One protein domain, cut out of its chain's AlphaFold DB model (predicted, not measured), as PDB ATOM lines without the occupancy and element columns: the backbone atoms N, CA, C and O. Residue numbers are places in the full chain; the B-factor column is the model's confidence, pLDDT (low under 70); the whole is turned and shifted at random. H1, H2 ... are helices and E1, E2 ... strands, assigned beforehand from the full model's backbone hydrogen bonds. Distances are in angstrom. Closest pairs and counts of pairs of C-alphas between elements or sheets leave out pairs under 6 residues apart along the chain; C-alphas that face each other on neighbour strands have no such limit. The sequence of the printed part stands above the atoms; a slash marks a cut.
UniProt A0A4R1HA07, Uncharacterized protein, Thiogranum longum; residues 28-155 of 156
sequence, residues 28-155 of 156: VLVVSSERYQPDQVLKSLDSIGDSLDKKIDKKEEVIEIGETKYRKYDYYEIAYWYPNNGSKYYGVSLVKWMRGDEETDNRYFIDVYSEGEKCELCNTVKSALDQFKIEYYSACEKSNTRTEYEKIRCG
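What this domain is: This is residues 28 to 155 of the 156 residues of an uncharacterized protein of Thiogranum longum (UniProt A0A4R1HA07). A twisted sheet of five strands forms a wall, with H1 and H2 packed over one of its faces and running along its strands. The hairpin of E2 and E3 sticks out as a thin arm well away from this body, and short H3 only grazes the sheet. The printed part has 128 residues with three named helices and seven named strands, in the order E1 H1 E2 E3 E4 E5 E6 H2 E7 H3; the class is mixed, helices and strands. The large sheet runs E4 - E5 - E6 - E1 - E7, all antiparallel, as is the pair E2 - E3. The whole is compact, with a radius of gyration of the C-alphas of 14.9 A and spans of 46 by 35 by 28 A.

How they stand to each other: The sheet holds E1, residues 28 to 32, E4, residues 76 to 83, E5, residues 91 to 97, E6, residues 107 to 113, and E7, residues 136 to 138; E4 and E7 are its edge strands. From edge to edge the strands' lines turn by 71 degrees. E1 is antiparallel to E6, with N 29 and O 110 at 2.9 A, and to E7, with N 30 and O 137 at 2.8 A. H1, residues 38 to 46, is on the sheet at a height of 9.2 A, over E5 and E6. E2, residues 62 to 65, and E3, residues 68 to 71, form a hairpin, with N 63 and O 70 at 2.8 A; E3 and E4 are apart. E4, E5 and E6 form a meander, each strand the antiparallel neighbour of the one before, with N 80 and O 94 at 2.9 A and N 93 and O 111 at 2.9 A. Residues 56 to 57 pair antiparallel with residues 80 to 81 of E4. H2, residues 120 to 131, is on the same face as H1, which gives two layers, at a height of 9.4 A over E6 and E1. H1 and H2 touch, closest at the C-alphas of Ser 44 and Ala 128, 5.4 A apart, at a steep tilt of 52 degrees, opposite ways. E6, H2 and E7 make a split strand-helix-strand unit, two strands running the same way with E1 between them, and its crossover is right-handed. H3, residues 148 to 153, only grazes the sheet with residues 150 to 153; the closest C-alphas of E1 and H3 are those of Val 28 and Arg 153, 7.1 A apart. In H1, H2 and H3 every O i to N i+4 pair is within hydrogen-bond range.

Where its parts are: E1 begins at C-alpha 28, (173.476, 155.231, 191.166). E4 is 18.8 A long, E5 19.6 A, E6 18.9 A, H2 16.7 A and H1 12.1 A. H3 ends at C-alpha 153, (171.964, 156.089, 198.037).

The domain as a whole: The C-alphas farthest apart, those of Gly 66 and Gln 131, are 47.4 A apart. The printed part has no cut. The link from H1 to E2, 15 residues, is long. The mean pLDDT of the printed part is 88.0, and residues 99 to 102, 117 and 143 to 145 are under 70.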
ATOM      1  N   VAL A  28     172.285 155.681 190.449       93.38
ATOM      2  CA  VAL A  28     173.476 155.231 191.166       93.38
ATOM      3  C   VAL A  28     174.053 154.088 190.347       93.38
ATOM      4  O   VAL A  28     173.465 153.002 190.293       93.38
ATOM      5  N   LEU A  29     175.148 154.356 189.640       95.31
ATOM      6  CA  LEU A  29     175.852 153.360 188.838       95.31
ATOM      7  C   LEU A  29     177.017 152.817 189.653       95.31
ATOM      8  O   LEU A  29     177.832 153.575 190.173       95.31
ATOM      9  N   VAL A  30     177.099 151.500 189.756       94.75
ATOM     10  CA  VAL A  30     178.101 150.827 190.574       94.75
ATOM     11  C   VAL A  30     179.089 150.115 189.665       94.75
ATOM     12  O   VAL A  30     178.692 149.314 188.815       94.75
ATOM     13  N   VAL A  31     180.371 150.414 189.860       96.38
ATOM     14  CA  VAL A  31     181.503 149.891 189.083       96.38
ATOM     15  C   VAL A  31     182.422 149.106 190.016       96.38
ATOM     16  O   VAL A  31     182.658 149.520 191.148       96.38
ATOM     17  N   SER A  32     182.967 147.978 189.560       94.94
ATOM     18  CA  SER A  32     183.921 147.194 190.358       94.94
ATOM     19  C   SER A  32     185.273 147.906 190.464       94.94
ATOM     20  O   SER A  32     185.915 148.165 189.444       94.94
ATOM     21  N   SER A  33     185.737 148.157 191.689       94.50
ATOM     22  CA  SER A  33     187.077 148.701 191.947       94.50
ATOM     23  C   SER A  33     188.186 147.644 191.905       94.50
ATOM     24  O   SER A  33     189.363 147.988 191.854       94.50
ATOM     25  N   GLU A  34     187.830 146.356 191.861       93.38
ATOM     26  CA  GLU A  34     188.780 145.265 191.604       93.38
ATOM     27  C   GLU A  34     189.144 145.164 190.119       93.38
ATOM     28  O   GLU A  34     190.276 144.829 189.772       93.38
ATOM     29  N   ARG A  35     188.176 145.433 189.231       96.12
ATOM     30  CA  ARG A  35     188.349 145.295 187.775       96.12
ATOM     31  C   ARG A  35     188.902 146.547 187.111       96.12
ATOM     32  O   ARG A  35     189.633 146.433 186.131       96.12
ATOM     33  N   TYR A  36     188.532 147.721 187.613       97.06
ATOM     34  CA  TYR A  36     188.866 148.998 186.992       97.06
ATOM     35  C   TYR A  36     189.659 149.862 187.960       97.06
ATOM     36  O   TYR A  36     189.275 150.021 189.113       97.06
ATOM     37  N   GLN A  37     190.758 150.443 187.488       95.00
ATOM     38  CA  GLN A  37     191.506 151.431 188.261       95.00
ATOM     39  C   GLN A  37     190.759 152.775 188.279       95.00
ATOM     40  O   GLN A  37     190.063 153.088 187.303       95.00
ATOM     41  N   PRO A  38     190.946 153.615 189.318       93.31
ATOM     42  CA  PRO A  38     190.272 154.910 189.423       93.31
ATOM     43  C   PRO A  38     190.435 155.768 188.167       93.31
ATOM     44  O   PRO A  38     189.459 156.320 187.663       93.31
ATOM     45  N   ASP A  39     191.647 155.816 187.613       95.56
ATOM     46  CA  ASP A  39     191.974 156.629 186.439       95.56
ATOM     47  C   ASP A  39     191.200 156.209 185.185       95.56
ATOM     48  O   ASP A  39     190.884 157.050 184.344       95.56
ATOM     49  N   GLN A  40     190.852 154.925 185.049       96.19
ATOM     50  CA  GLN A  40     190.041 154.452 183.924       96.19
ATOM     51  C   GLN A  40     188.607 154.973 184.037       96.19
ATOM     52  O   GLN A  40     188.061 155.488 183.060       96.19
ATOM     53  N   VAL A  41     188.024 154.891 185.238       97.12
ATOM     54  CA  VAL A  41     186.677 155.407 185.524       97.12
ATOM     55  C   VAL A  41     186.645 156.921 185.358       97.12
ATOM     56  O   VAL A  41     185.789 157.443 184.648       97.12
ATOM     57  N   LEU A  42     187.628 157.625 185.911       96.19
ATOM     58  CA  LEU A  42     187.766 159.074 185.770       96.19
ATOM     59  C   LEU A  42     187.872 159.508 184.311       96.19
ATOM     60  O   LEU A  42     187.157 160.414 183.901       96.19
ATOM     61  N   LYS A  43     188.693 158.827 183.505       96.19
ATOM     62  CA  LYS A  43     188.842 159.148 182.082       96.19
ATOM     63  C   LYS A  43     187.523 159.039 181.315       96.19
ATOM     64  O   LYS A  43     187.291 159.829 180.404       96.19
ATOM     65  N   SER A  44     186.662 158.085 181.679       97.06
ATOM     66  CA  SER A  44     185.329 157.982 181.077       97.06
ATOM     67  C   SER A  44     184.457 159.190 181.431       97.06
ATOM     68  O   SER A  44     183.857 159.782 180.540       97.06
ATOM     69  N   LEU A  45     184.461 159.636 182.691       96.75
ATOM     70  CA  LEU A  45     183.699 160.810 183.123       96.75
ATOM     71  C   LEU A  45     184.250 162.105 182.511       96.75
ATOM     72  O   LEU A  45     183.480 162.941 182.048       96.75
ATOM     73  N   ASP A  46     185.574 162.234 182.418       95.25
ATOM     74  CA  ASP A  46     186.250 163.379 181.799       95.25
ATOM     75  C   ASP A  46     185.947 163.490 180.285       95.25
ATOM     76  O   ASP A  46     186.072 164.567 179.704       95.25
ATOM     77  N   SER A  47     185.520 162.398 179.633       95.00
ATOM     78  CA  SER A  47     185.152 162.379 178.206       95.00
ATOM     79  C   SER A  47     183.755 162.924 177.892       95.00
ATOM     80  O   SER A  47     183.445 163.149 176.722       95.00
ATOM     81  N   ILE A  48     182.926 163.179 178.911       92.31
ATOM     82  CA  ILE A  48     181.540 163.664 178.761       92.31
ATOM     83  C   ILE A  48     181.479 165.097 178.176       92.31
ATOM     84  O   ILE A  48     180.425 165.539 177.713       92.31
ATOM     85  N   GLY A  49     182.616 165.799 178.106       80.50
ATOM     86  CA  GLY A  49     182.742 167.093 177.434       80.50
ATOM     87  C   GLY A  49     181.953 168.197 178.139       80.50
ATOM     88  O   GLY A  49     181.825 168.185 179.360       80.50
ATOM     89  N   ASP A  50     181.387 169.126 177.366       81.06
ATOM     90  CA  ASP A  50     180.738 170.353 177.868       81.06
ATOM     91  C   ASP A  50     179.478 170.113 178.728       81.06
ATOM     92  O   ASP A  50     178.887 171.062 179.234       81.06
ATOM     93  N   SER A  51     179.041 168.860 178.903       83.44
ATOM     94  CA  SER A  51     177.918 168.528 179.795       83.44
ATOM     95  C   SER A  51     178.310 168.500 181.276       83.44
ATOM     96  O   SER A  51     177.428 168.475 182.135       83.44
ATOM     97  N   LEU A  52     179.608 168.459 181.588       91.81
ATOM     98  CA  LEU A  52     180.123 168.508 182.952       91.81
ATOM     99  C   LEU A  52     181.265 169.514 183.052       91.81
ATOM    100  O   LEU A  52     182.151 169.584 182.202       91.81
ATOM    101  N   ASP A  53     181.271 170.254 184.150       93.12
ATOM    102  CA  ASP A  53     182.385 171.110 184.507       93.12
ATOM    103  C   ASP A  53     183.604 170.280 184.924       93.12
ATOM    104  O   ASP A  53     183.559 169.065 185.143       93.12
ATOM    105  N   LYS A  54     184.721 170.985 185.115       91.81
ATOM    106  CA  LYS A  54     185.944 170.392 185.650       91.81
ATOM    107  C   LYS A  54     185.686 169.700 186.989       91.81
ATOM    108  O   LYS A  54     185.089 170.272 187.902       91.81
ATOM    109  N   LYS A  55     186.256 168.502 187.111       93.38
ATOM    110  CA  LYS A  55     186.315 167.719 188.343       93.38
ATOM    111  C   LYS A  55     186.868 168.533 189.512       93.38
ATOM    112  O   LYS A  55     187.919 169.166 189.404       93.38
ATOM    113  N   ILE A  56     186.204 168.416 190.652       93.31
ATOM    114  CA  ILE A  56     186.613 168.953 191.946       93.31
ATOM    115  C   ILE A  56     186.939 167.774 192.861       93.31
ATOM    116  O   ILE A  56     186.103 166.890 193.052       93.31
ATOM    117  N   ASP A  57     188.137 167.768 193.442       92.81
ATOM    118  CA  ASP A  57     188.472 166.839 194.521       92.81
ATOM    119  C   ASP A  57     187.837 167.330 195.821       92.81
ATOM    120  O   ASP A  57     188.189 168.384 196.355       92.81
ATOM    121  N   LYS A  58     186.838 166.589 196.294       90.06
ATOM    122  CA  LYS A  58     186.103 166.901 197.516       90.06
ATOM    123  C   LYS A  58     186.777 166.340 198.756       90.06
ATOM    124  O   LYS A  58     186.471 166.814 199.845       90.06
ATOM    125  N   LYS A  59     187.711 165.397 198.631       82.81
ATOM    126  CA  LYS A  59     188.378 164.776 199.784       82.81
ATOM    127  C   LYS A  59     189.174 165.783 200.618       82.81
ATOM    128  O   LYS A  59     189.239 165.658 201.839       82.81
ATOM    129  N   GLU A  60     189.725 166.800 199.963       80.69
ATOM    130  CA  GLU A  60     190.496 167.871 200.602       80.69
ATOM    131  C   GLU A  60     189.613 168.962 201.237       80.69
ATOM    132  O   GLU A  60     190.122 169.906 201.843       80.69
ATOM    133  N   GLU A  61     188.281 168.857 201.133       84.50
ATOM    134  CA  GLU A  61     187.370 169.797 201.780       84.50
ATOM    135  C   GLU A  61     187.403 169.594 203.303       84.50
ATOM    136  O   GLU A  61     187.126 168.509 203.822       84.50
ATOM    137  N   VAL A  62     187.736 170.661 204.029       86.38
ATOM    138  CA  VAL A  62     187.797 170.675 205.493       86.38
ATOM    139  C   VAL A  62     186.701 171.559 206.076       86.38
ATOM    140  O   VAL A  62     186.353 172.594 205.512       86.38
ATOM    141  N   ILE A  63     186.161 171.146 207.219       84.31
ATOM    142  CA  ILE A  63     185.269 171.945 208.059       84.31
ATOM    143  C   ILE A  63     186.024 172.392 209.310       84.31
ATOM    144  O   ILE A  63     186.779 171.621 209.904       84.31
ATOM    145  N   GLU A  64     185.827 173.644 209.707       88.19
ATOM    146  CA  GLU A  64     186.434 174.205 210.914       88.19
ATOM    147  C   GLU A  64     185.398 174.212 212.041       88.19
ATOM    148  O   GLU A  64     184.295 174.737 211.883       88.19
ATOM    149  N   ILE A  65     185.744 173.602 213.176       86.06
ATOM    150  CA  ILE A  65     184.927 173.610 214.393       86.06
ATOM    151  C   ILE A  65     185.820 174.136 215.517       86.06
ATOM    152  O   ILE A  65     186.709 173.436 216.009       86.06
ATOM    153  N   GLY A  66     185.607 175.400 215.891       88.00
ATOM    154  CA  GLY A  66     186.538 176.129 216.753       88.00
ATOM    155  C   GLY A  66     187.898 176.286 216.069       88.00
ATOM    156  O   GLY A  66     187.967 176.691 214.914       88.00
ATOM    157  N   GLU A  67     188.975 175.925 216.766       90.31
ATOM    158  CA  GLU A  67     190.345 175.958 216.224       90.31
ATOM    159  C   GLU A  67     190.755 174.652 215.521       90.31
ATOM    160  O   GLU A  67     191.872 174.529 215.020       90.31
ATOM    161  N   THR A  68     189.871 173.648 215.482       88.75
ATOM    162  CA  THR A  68     190.185 172.334 214.905       88.75
ATOM    163  C   THR A  68     189.632 172.211 213.488       88.75
ATOM    164  O   THR A  68     188.460 172.502 213.240       88.75
ATOM    165  N   LYS A  69     190.469 171.735 212.559       85.62
ATOM    166  CA  LYS A  69     190.072 171.414 211.183       85.62
ATOM    167  C   LYS A  69     189.807 169.918 211.057       85.62
ATOM    168  O   LYS A  69     190.690 169.112 211.344       85.62
ATOM    169  N   TYR A  70     188.623 169.558 210.584       81.38
ATOM    170  CA  TYR A  70     188.231 168.180 210.298       81.38
ATOM    171  C   TYR A  70     188.077 168.000 208.795       81.38
ATOM    172  O   TYR A  70     187.603 168.904 208.108       81.38
ATOM    173  N   ARG A  71     188.436 166.829 208.267       81.00
ATOM    174  CA  ARG A  71     188.050 166.473 206.896       81.00
ATOM    175  C   ARG A  71     186.541 166.311 206.848       81.00
ATOM    176  O   ARG A  71     185.969 165.609 207.673       81.00
ATOM    177  N   LYS A  72     185.902 166.954 205.876       79.62
ATOM    178  CA  LYS A  72     184.451 166.872 205.691       79.62
ATOM    179  C   LYS A  72     184.006 165.490 205.205       79.62
ATOM    180  O   LYS A  72     182.886 165.075 205.483       79.62
ATOM    181  N   TYR A  73     184.879 164.807 204.469       82.19
ATOM    182  CA  TYR A  73     184.626 163.521 203.819       82.19
ATOM    183  C   TYR A  73     185.692 162.496 204.233       82.19
ATOM    184  O   TYR A  73     186.372 161.906 203.398       82.19
ATOM    185  N   ASP A  74     185.877 162.324 205.538       80.81
ATOM    186  CA  ASP A  74     186.879 161.441 206.141       80.81
ATOM    187  C   ASP A  74     186.665 159.953 205.830       80.81
ATOM    188  O   ASP A  74     187.647 159.236 205.682       80.81
ATOM    189  N   TYR A  75     185.422 159.504 205.641       81.50
ATOM    190  CA  TYR A  75     185.092 158.108 205.306       81.50
ATOM    191  C   TYR A  75     185.397 157.694 203.857       81.50
ATOM    192  O   TYR A  75     185.191 156.534 203.497       81.50
ATOM    193  N   TYR A  76     185.873 158.611 203.013       86.75
ATOM    194  CA  TYR A  76     186.044 158.373 201.583       86.75
ATOM    195  C   TYR A  76     187.517 158.198 201.190       86.75
ATOM    196  O   TYR A  76     188.365 159.069 201.406       86.75
ATOM    197  N   GLU A  77     187.823 157.080 200.531       89.56
ATOM    198  CA  GLU A  77     189.084 156.891 199.811       89.56
ATOM    199  C   GLU A  77     189.131 157.808 198.582       89.56
ATOM    200  O   GLU A  77     190.152 158.457 198.340       89.56
ATOM    201  N   ILE A  78     188.007 157.896 197.862       92.12
ATOM    202  CA  ILE A  78     187.806 158.728 196.673       92.12
ATOM    203  C   ILE A  78     186.531 159.550 196.851       92.12
ATOM    204  O   ILE A  78     185.488 158.992 197.196       92.12
ATOM    205  N   ALA A  79     186.610 160.851 196.570       93.62
ATOM    206  CA  ALA A  79     185.460 161.747 196.539       93.62
ATOM    207  C   ALA A  79     185.663 162.839 195.480       93.62
ATOM    208  O   ALA A  79     186.267 163.875 195.745       93.62
ATOM    209  N   TYR A  80     185.144 162.612 194.276       95.44
ATOM    210  CA  TYR A  80     185.177 163.583 193.183       95.44
ATOM    211  C   TYR A  80     183.782 164.101 192.857       95.44
ATOM    212  O   TYR A  80     182.809 163.347 192.879       95.44
ATOM    213  N   TRP A  81     183.699 165.385 192.515       95.12
ATOM    214  CA  TRP A  81     182.477 166.050 192.079       95.12
ATOM    215  C   TRP A  81     182.664 166.694 190.709       95.12
ATOM    216  O   TRP A  81     183.601 167.465 190.511       95.12
ATOM    217  N   TYR A  82     181.746 166.414 189.795       96.12
ATOM    218  CA  TYR A  82     181.634 167.023 188.477       96.12
ATOM    219  C   TYR A  82     180.343 167.843 188.437       96.12
ATOM    220  O   TYR A  82     179.269 167.264 188.260       96.12
ATOM    221  N   PRO A  83     180.404 169.168 188.645       94.25
ATOM    222  CA  PRO A  83     179.222 170.013 188.537       94.25
ATOM    223  C   PRO A  83     178.615 169.950 187.131       94.25
ATOM    224  O   PRO A  83     179.335 169.856 186.142       94.25
ATOM    225  N   ASN A  84     177.294 170.055 187.029       92.25
ATOM    226  CA  ASN A  84     176.618 170.309 185.758       92.25
ATOM    227  C   ASN A  84     176.344 171.818 185.639       92.25
ATOM    228  O   ASN A  84     175.562 172.351 186.431       92.25
ATOM    229  N   ASN A  85     176.990 172.504 184.690       88.06
ATOM    230  CA  ASN A  85     176.808 173.937 184.403       88.06
ATOM    231  C   ASN A  85     176.912 174.854 185.640       88.06
ATOM    232  O   ASN A  85     176.048 175.694 185.900       88.06
ATOM    233  N   GLY A  86     177.947 174.675 186.455       84.75
ATOM    234  CA  GLY A  86     178.212 175.458 187.664       84.75
ATOM    235  C   GLY A  86     177.309 175.120 188.852       84.75
ATOM    236  O   GLY A  86     177.386 175.785 189.891       84.75
ATOM    237  N   SER A  87     176.445 174.108 188.731       87.94
ATOM    238  CA  SER A  87     175.496 173.762 189.783       87.94
ATOM    239  C   SER A  87     176.185 173.216 191.034       87.94
ATOM    240  O   SER A  87     177.064 172.356 190.993       87.94
ATOM    241  N   LYS A  88     175.714 173.679 192.194       85.44
ATOM    242  CA  LYS A  88     176.122 173.148 193.502       85.44
ATOM    243  C   LYS A  88     175.395 171.856 193.882       85.44
ATOM    244  O   LYS A  88     175.801 171.211 194.842       85.44
ATOM    245  N   TYR A  89     174.319 171.515 193.172       87.50
ATOM    246  CA  TYR A  89     173.397 170.438 193.544       87.50
ATOM    247  C   TYR A  89     173.260 169.357 192.471       87.50
ATOM    248  O   TYR A  89     172.887 168.232 192.784       87.50
ATOM    249  N   TYR A  90     173.553 169.692 191.216       91.25
ATOM    250  CA  TYR A  90     173.376 168.813 190.065       91.25
ATOM    251  C   TYR A  90     174.716 168.569 189.392       91.25
ATOM    252  O   TYR A  90     175.544 169.475 189.294       91.25
ATOM    253  N   GLY A  91     174.930 167.342 188.945       94.44
ATOM    254  CA  GLY A  91     176.240 166.880 188.526       94.44
ATOM    255  C   GLY A  91     176.423 165.393 188.773       94.44
ATOM    256  O   GLY A  91     175.465 164.659 189.023       94.44
ATOM    257  N   VAL A  92     177.671 164.955 188.701       95.81
ATOM    258  CA  VAL A  92     178.065 163.562 188.893       95.81
ATOM    259  C   VAL A  92     179.074 163.487 190.025       95.81
ATOM    260  O   VAL A  92     180.067 164.212 190.024       95.81
ATOM    261  N   SER A  93     178.840 162.610 190.997       95.50
ATOM    262  CA  SER A  93     179.864 162.263 191.982       95.50
ATOM    263  C   SER A  93     180.479 160.912 191.654       95.50
ATOM    264  O   SER A  93     179.781 160.023 191.178       95.50
ATOM    265  N   LEU A  94     181.779 160.764 191.904       96.38
ATOM    266  CA  LEU A  94     182.466 159.475 191.933       96.38
ATOM    267  C   LEU A  94     183.027 159.289 193.335       96.38
ATOM    268  O   LEU A  94     183.869 160.081 193.773       96.38
ATOM    269  N   VAL A  95     182.583 158.242 194.021       93.44
ATOM    270  CA  VAL A  95     183.011 157.966 195.391       93.44
ATOM    271  C   VAL A  95     183.440 156.517 195.603       93.44
ATOM    272  O   VAL A  95     182.962 155.598 194.934       93.44
ATOM    273  N   LYS A  96     184.339 156.330 196.571       91.88
ATOM    274  CA  LYS A  96     184.725 155.039 197.156       91.88
ATOM    275  C   LYS A  96     184.982 155.232 198.646       91.88
ATOM    276  O   LYS A  96     185.678 156.182 199.007       91.88
ATOM    277  N   TRP A  97     184.467 154.346 199.494       86.75
ATOM    278  CA  TRP A  97     184.757 154.362 200.932       86.75
ATOM    279  C   TRP A  97     186.170 153.894 201.228       86.75
ATOM    280  O   TRP A  97     186.787 153.171 200.447       86.75
ATOM    281  N   MET A  98     186.687 154.323 202.373       82.00
ATOM    282  CA  MET A  98     187.850 153.672 202.953       82.00
ATOM    283  C   MET A  98     187.512 152.227 203.314       82.00
ATOM    284  O   MET A  98     186.407 151.931 203.758       82.00
ATOM    285  N   ARG A  99     188.512 151.359 203.154       68.69
ATOM    286  CA  ARG A  99     188.441 149.938 203.483       68.69
ATOM    287  C   ARG A  99     187.972 149.740 204.927       68.69
ATOM    288  O   ARG A  99     188.632 150.227 205.848       68.69
ATOM    289  N   GLY A 100     186.853 149.054 205.115       68.88
ATOM    290  CA  GLY A 100     186.232 148.896 206.434       68.88
ATOM    291  C   GLY A 100     184.768 148.466 206.406       68.88
ATOM    292  O   GLY A 100     184.229 148.115 207.454       68.88
ATOM    293  N   ASP A 101     184.152 148.457 205.228       64.31
ATOM    294  CA  ASP A 101     182.821 147.917 204.993       64.31
ATOM    295  C   ASP A 101     182.925 146.878 203.871       64.31
ATOM    296  O   ASP A 101     182.982 147.216 202.685       64.31
ATOM    297  N   GLU A 102     182.973 145.597 204.255       66.00
ATOM    298  CA  GLU A 102     183.147 144.469 203.327       66.00
ATOM    299  C   GLU A 102     182.116 144.489 202.183       66.00
ATOM    300  O   GLU A 102     182.393 144.001 201.084       66.00
ATOM    301  N   GLU A 103     180.936 145.079 202.406       75.06
ATOM    302  CA  GLU A 103     179.867 145.137 201.414       75.06
ATOM    303  C   GLU A 103     180.194 146.101 200.253       75.06
ATOM    304  O   GLU A 103     179.796 145.849 199.101       75.06
ATOM    305  N   THR A 104     180.970 147.163 200.511       78.81
ATOM    306  CA  THR A 104     181.247 148.263 199.566       78.81
ATOM    307  C   THR A 104     182.724 148.459 199.202       78.81
ATOM    308  O   THR A 104     183.002 149.145 198.215       78.81
ATOM    309  N   ASP A 105     183.659 147.798 199.892       83.00
ATOM    310  CA  ASP A 105     185.121 147.901 199.699       83.00
ATOM    311  C   ASP A 105     185.571 147.803 198.222       83.00
ATOM    312  O   ASP A 105     186.487 148.498 197.763       83.00
ATOM    313  N   ASN A 106     184.886 146.956 197.453       88.94
ATOM    314  CA  ASN A 106     185.220 146.622 196.070       88.94
ATOM    315  C   ASN A 106     184.400 147.396 195.021       88.94
ATOM    316  O   ASN A 106     184.277 146.959 193.868       88.94
ATOM    317  N   ARG A 107     183.811 148.537 195.396       91.81
ATOM    318  CA  ARG A 107     182.870 149.278 194.547       91.81
ATOM    319  C   ARG A 107     183.214 150.764 194.461       91.81
ATOM    320  O   ARG A 107     183.456 151.425 195.465       91.81
ATOM    321  N   TYR A 108     183.163 151.300 193.247       95.06
ATOM    322  CA  TYR A 108     182.942 152.723 193.016       95.06
ATOM    323  C   TYR A 108     181.456 152.983 192.836       95.06
ATOM    324  O   TYR A 108     180.755 152.193 192.198       95.06
ATOM    325  N   PHE A 109     181.005 154.128 193.330       94.56
ATOM    326  CA  PHE A 109     179.648 154.606 193.123       94.56
ATOM    327  C   PHE A 109     179.703 155.903 192.337       94.56
ATOM    328  O   PHE A 109     180.376 156.858 192.734       94.56
ATOM    329  N   ILE A 110     179.016 155.900 191.201       96.75
ATOM    330  CA  ILE A 110     178.816 157.058 190.349       96.75
ATOM    331  C   ILE A 110     177.374 157.510 190.550       96.75
ATOM    332  O   ILE A 110     176.441 156.903 190.015       96.75
ATOM    333  N   ASP A 111     177.193 158.571 191.326       94.38
ATOM    334  CA  ASP A 111     175.872 159.133 191.578       94.38
ATOM    335  C   ASP A 111     175.597 160.274 190.616       94.38
ATOM    336  O   ASP A 111     176.383 161.219 190.521       94.38
ATOM    337  N   VAL A 112     174.450 160.220 189.950       94.12
ATOM    338  CA  VAL A 112     174.037 161.229 188.977       94.12
ATOM    339  C   VAL A 112     172.879 162.039 189.543       94.12
ATOM    340  O   VAL A 112     171.748 161.558 189.637       94.12
ATOM    341  N   TYR A 113     173.151 163.292 189.889       91.75
ATOM    342  CA  TYR A 113     172.165 164.260 190.356       91.75
ATOM    343  C   TYR A 113     171.693 165.105 189.172       91.75
ATOM    344  O   TYR A 113     172.487 165.794 188.530       91.75
ATOM    345  N   SER A 114     170.397 165.067 188.868       88.12
ATOM    346  CA  SER A 114     169.824 165.743 187.699       88.12
ATOM    347  C   SER A 114     168.497 166.421 188.030       88.12
ATOM    348  O   SER A 114     167.704 165.888 188.809       88.12
ATOM    349  N   GLU A 115     168.260 167.579 187.407       79.62
ATOM    350  CA  GLU A 115     167.007 168.343 187.489       79.62
ATOM    351  C   GLU A 115     165.858 167.669 186.738       79.62
ATOM    352  O   GLU A 115     164.709 167.717 187.171       79.62
ATOM    353  N   GLY A 116     166.162 167.037 185.602       72.69
ATOM    354  CA  GLY A 116     165.155 166.513 184.688       72.69
ATOM    355  C   GLY A 116     164.603 165.156 185.114       72.69
ATOM    356  O   GLY A 116     165.350 164.255 185.498       72.69
ATOM    357  N   GLU A 117     163.294 164.960 184.948       66.25
ATOM    358  CA  GLU A 117     162.632 163.672 185.209       66.25
ATOM    359  C   GLU A 117     163.195 162.528 184.355       66.25
ATOM    360  O   GLU A 117     163.319 161.404 184.832       66.25
ATOM    361  N   LYS A 118     163.584 162.815 183.105       70.44
ATOM    362  CA  LYS A 118     164.128 161.823 182.161       70.44
ATOM    363  C   LYS A 118     165.630 161.549 182.326       70.44
ATOM    364  O   LYS A 118     166.159 160.717 181.597       70.44
ATOM    365  N   CYS A 119     166.302 162.243 183.250       85.94
ATOM    366  CA  CYS A 119     167.744 162.195 183.511       85.94
ATOM    367  C   CYS A 119     168.622 161.962 182.261       85.94
ATOM    368  O   CYS A 119     169.288 160.935 182.133       85.94
ATOM    369  N   GLU A 120     168.665 162.925 181.337       89.88
ATOM    370  CA  GLU A 120     169.528 162.840 180.144       89.88
ATOM    371  C   GLU A 120     171.001 162.628 180.520       89.88
ATOM    372  O   GLU A 120     171.677 161.782 179.938       89.88
ATOM    373  N   LEU A 121     171.454 163.293 181.589       91.12
ATOM    374  CA  LEU A 121     172.795 163.122 182.146       91.12
ATOM    375  C   LEU A 121     173.089 161.669 182.552       91.12
ATOM    376  O   LEU A 121     174.208 161.201 182.359       91.12
ATOM    377  N   CYS A 122     172.096 160.921 183.049       91.50
ATOM    378  CA  CYS A 122     172.272 159.506 183.379       91.50
ATOM    379  C   CYS A 122     172.640 158.696 182.129       91.50
ATOM    380  O   CYS A 122     173.544 157.867 182.176       91.50
ATOM    381  N   ASN A 123     171.967 158.947 181.002       92.50
ATOM    382  CA  ASN A 123     172.243 158.250 179.744       92.50
ATOM    383  C   ASN A 123     173.602 158.645 179.159       92.50
ATOM    384  O   ASN A 123     174.308 157.787 178.627       92.50
ATOM    385  N   THR A 124     173.998 159.911 179.300       94.50
ATOM    386  CA  THR A 124     175.326 160.383 178.889       94.50
ATOM    387  C   THR A 124     176.435 159.694 179.683       94.50
ATOM    388  O   THR A 124     177.379 159.181 179.088       94.50
ATOM    389  N   VAL A 125     176.296 159.597 181.011       96.00
ATOM    390  CA  VAL A 125     177.267 158.898 181.873       96.00
ATOM    391  C   VAL A 125     177.366 157.417 181.506       96.00
ATOM    392  O   VAL A 125     178.468 156.903 181.329       96.00
ATOM    393  N   LYS A 126     176.226 156.739 181.331       95.81
ATOM    394  CA  LYS A 126     176.165 155.340 180.873       95.81
ATOM    395  C   LYS A 126     176.902 155.144 179.543       95.81
ATOM    396  O   LYS A 126     177.783 154.298 179.444       95.81
ATOM    397  N   SER A 127     176.615 156.000 178.564       96.38
ATOM    398  CA  SER A 127     177.249 155.956 177.242       96.38
ATOM    399  C   SER A 127     178.764 156.163 177.316       96.38
ATOM    400  O   SER A 127     179.510 155.509 176.590       96.38
ATOM    401  N   ALA A 128     179.234 157.048 178.199       97.19
ATOM    402  CA  ALA A 128     180.661 157.270 178.406       97.19
ATOM    403  C   ALA A 128     181.344 156.042 179.031       97.19
ATOM    404  O   ALA A 128     182.402 155.623 178.568       97.19
ATOM    405  N   LEU A 129     180.726 155.403 180.027       98.00
ATOM    406  CA  LEU A 129     181.237 154.149 180.595       98.00
ATOM    407  C   LEU A 129     181.303 153.040 179.530       98.00
ATOM    408  O   LEU A 129     182.333 152.370 179.408       98.00
ATOM    409  N   ASP A 130     180.266 152.910 178.700       97.50
ATOM    410  CA  ASP A 130     180.198 151.923 177.616       97.50
ATOM    411  C   ASP A 130     181.290 152.140 176.556       97.50
ATOM    412  O   ASP A 130     181.954 151.185 176.138       97.50
ATOM    413  N   GLN A 131     181.549 153.390 176.155       97.56
ATOM    414  CA  GLN A 131     182.628 153.733 175.216       97.56
ATOM    415  C   GLN A 131     184.007 153.291 175.723       97.56
ATOM    416  O   GLN A 131     184.853 152.850 174.940       97.56
ATOM    417  N   PHE A 132     184.223 153.368 177.037       97.56
ATOM    418  CA  PHE A 132     185.456 152.942 177.696       97.56
ATOM    419  C   PHE A 132     185.436 151.472 178.139       97.56
ATOM    420  O   PHE A 132     186.417 151.003 178.720       97.56
ATOM    421  N   LYS A 133     184.369 150.725 177.815       97.69
ATOM    422  CA  LYS A 133     184.169 149.313 178.185       97.69
ATOM    423  C   LYS A 133     184.225 149.082 179.700       97.69
ATOM    424  O   LYS A 133     184.773 148.079 180.170       97.69
ATOM    425  N   ILE A 134     183.684 150.029 180.462       98.00
ATOM    426  CA  ILE A 134     183.558 149.932 181.912       98.00
ATOM    427  C   ILE A 134     182.201 149.323 182.230       98.00
ATOM    428  O   ILE A 134     181.163 149.937 182.007       98.00
ATOM    429  N   GLU A 135     182.213 148.106 182.760       97.25
ATOM    430  CA  GLU A 135     181.005 147.433 183.211       97.25
ATOM    431  C   GLU A 135     180.460 148.103 184.474       97.25
ATOM    432  O   GLU A 135     181.185 148.342 185.445       97.25
ATOM    433  N   TYR A 136     179.154 148.348 184.476       95.00
ATOM    434  CA  TYR A 136     178.429 148.881 185.619       95.00
ATOM    435  C   TYR A 136     177.061 148.214 185.752       95.00
ATOM    436  O   TYR A 136     176.515 147.640 184.805       95.00
ATOM    437  N   TYR A 137     176.455 148.335 186.930       92.69
ATOM    438  CA  TYR A 137     175.016 148.138 187.081       92.69
ATOM    439  C   TYR A 137     174.371 149.372 187.706       92.69
ATOM    440  O   TYR A 137     174.989 150.077 188.497       92.69
ATOM    441  N   SER A 138     173.116 149.639 187.345       90.19
ATOM    442  CA  SER A 138     172.324 150.697 187.974       90.19
ATOM    443  C   SER A 138     171.623 150.124 189.202       90.19
ATOM    444  O   SER A 138     170.694 149.319 189.073       90.19
ATOM    445  N   ALA A 139     172.089 150.507 190.391       87.88
ATOM    446  CA  ALA A 139     171.522 150.051 191.654       87.88
ATOM    447  C   ALA A 139     170.042 150.436 191.746       87.88
ATOM    448  O   ALA A 139     169.198 149.599 192.060       87.88
ATOM    449  N   CYS A 140     169.692 151.663 191.358       83.31
ATOM    450  CA  CYS A 140     168.314 152.143 191.460       83.31
ATOM    451  C   CYS A 140     167.359 151.452 190.470       83.31
ATOM    452  O   CYS A 140     166.186 151.276 190.790       83.31
ATOM    453  N   GLU A 141     167.849 150.963 189.325       80.06
ATOM    454  CA  GLU A 141     167.035 150.225 188.342       80.06
ATOM    455  C   GLU A 141     166.889 148.729 188.670       80.06
ATOM    456  O   GLU A 141     165.897 148.113 188.285       80.06
ATOM    457  N   LYS A 142     167.838 148.125 189.399       70.25
ATOM    458  CA  LYS A 142     167.803 146.698 189.766       70.25
ATOM    459  C   LYS A 142     167.500 146.522 191.257       70.25
ATOM    460  O   LYS A 142     168.396 146.364 192.076       70.25
ATOM    461  N   SER A 143     166.217 146.542 191.621       61.84
ATOM    462  CA  SER A 143     165.746 146.529 193.021       61.84
ATOM    463  C   SER A 143     166.012 145.250 193.817       61.84
ATOM    464  O   SER A 143     166.061 145.299 195.042       61.84
ATOM    465  N   ASN A 144     166.182 144.105 193.158       59.50
ATOM    466  CA  ASN A 144     165.960 142.808 193.809       59.50
ATOM    467  C   ASN A 144     167.210 142.245 194.511       59.50
ATOM    468  O   ASN A 144     167.127 141.210 195.162       59.50
ATOM    469  N   THR A 145     168.362 142.902 194.361       64.31
ATOM    470  CA  THR A 145     169.674 142.410 194.819       64.31
ATOM    471  C   THR A 145     170.541 143.513 195.429       64.31
ATOM    472  O   THR A 145     171.761 143.378 195.460       64.31
ATOM    473  N   ARG A 146     169.931 144.629 195.854       74.56
ATOM    474  CA  ARG A 146     170.682 145.766 196.398       74.56
ATOM    475  C   ARG A 146     171.198 145.482 197.800       74.56
ATOM    476  O   ARG A 146     170.450 144.960 198.634       74.56
ATOM    477  N   THR A 147     172.413 145.943 198.053       82.56
ATOM    478  CA  THR A 147     172.952 146.119 199.407       82.56
ATOM    479  C   THR A 147     172.097 147.118 200.190       82.56
ATOM    480  O   THR A 147     171.336 147.897 199.598       82.56
ATOM    481  N   GLU A 148     172.173 147.114 201.521       81.69
ATOM    482  CA  GLU A 148     171.503 148.155 202.321       81.69
ATOM    483  C   GLU A 148     172.012 149.546 201.919       81.69
ATOM    484  O   GLU A 148     171.235 150.484 201.722       81.69
ATOM    485  N   TYR A 149     173.311 149.633 201.654       81.19
ATOM    486  CA  TYR A 149     173.978 150.855 201.251       81.19
ATOM    487  C   TYR A 149     173.473 151.439 199.920       81.19
ATOM    488  O   TYR A 149     173.193 152.636 199.797       81.19
ATOM    489  N   GLU A 150     173.295 150.593 198.908       86.12
ATOM    490  CA  GLU A 150     172.743 150.993 197.611       86.12
ATOM    491  C   GLU A 150     171.314 151.517 197.711       86.12
ATOM    492  O   GLU A 150     170.945 152.436 196.976       86.12
ATOM    493  N   LYS A 151     170.503 150.953 198.614       81.94
ATOM    494  CA  LYS A 151     169.138 151.438 198.857       81.94
ATOM    495  C   LYS A 151     169.170 152.858 199.411       81.94
ATOM    496  O   LYS A 151     168.531 153.734 198.828       81.94
ATOM    497  N   ILE A 152     170.010 153.098 200.422       81.50
ATOM    498  CA  ILE A 152     170.181 154.420 201.033       81.50
ATOM    499  C   ILE A 152     170.586 155.458 199.980       81.50
ATOM    500  O   ILE A 152     169.981 156.529 199.917       81.50
ATOM    501  N   ARG A 153     171.554 155.149 199.101       83.75
ATOM    502  CA  ARG A 153     171.964 156.089 198.037       83.75
ATOM    503  C   ARG A 153     170.865 156.360 197.018       83.75
ATOM    504  O   ARG A 153     170.752 157.484 196.551       83.75
ATOM    505  N   CYS A 154     170.044 155.368 196.690       80.81
ATOM    506  CA  CYS A 154     168.879 155.571 195.827       80.81
ATOM    507  C   CYS A 154     167.739 156.354 196.513       80.81
ATOM    508  O   CYS A 154     166.723 156.624 195.871       80.81
ATOM    509  N   GLY A 155     167.885 156.721 197.792       75.12
ATOM    510  CA  GLY A 155     166.862 157.414 198.576       75.12
ATOM    511  C   GLY A 155     165.685 156.518 198.968       75.12
ATOM    512  O   GLY A 155     164.566 157.018 199.083       75.12
TER     513      GLY A 155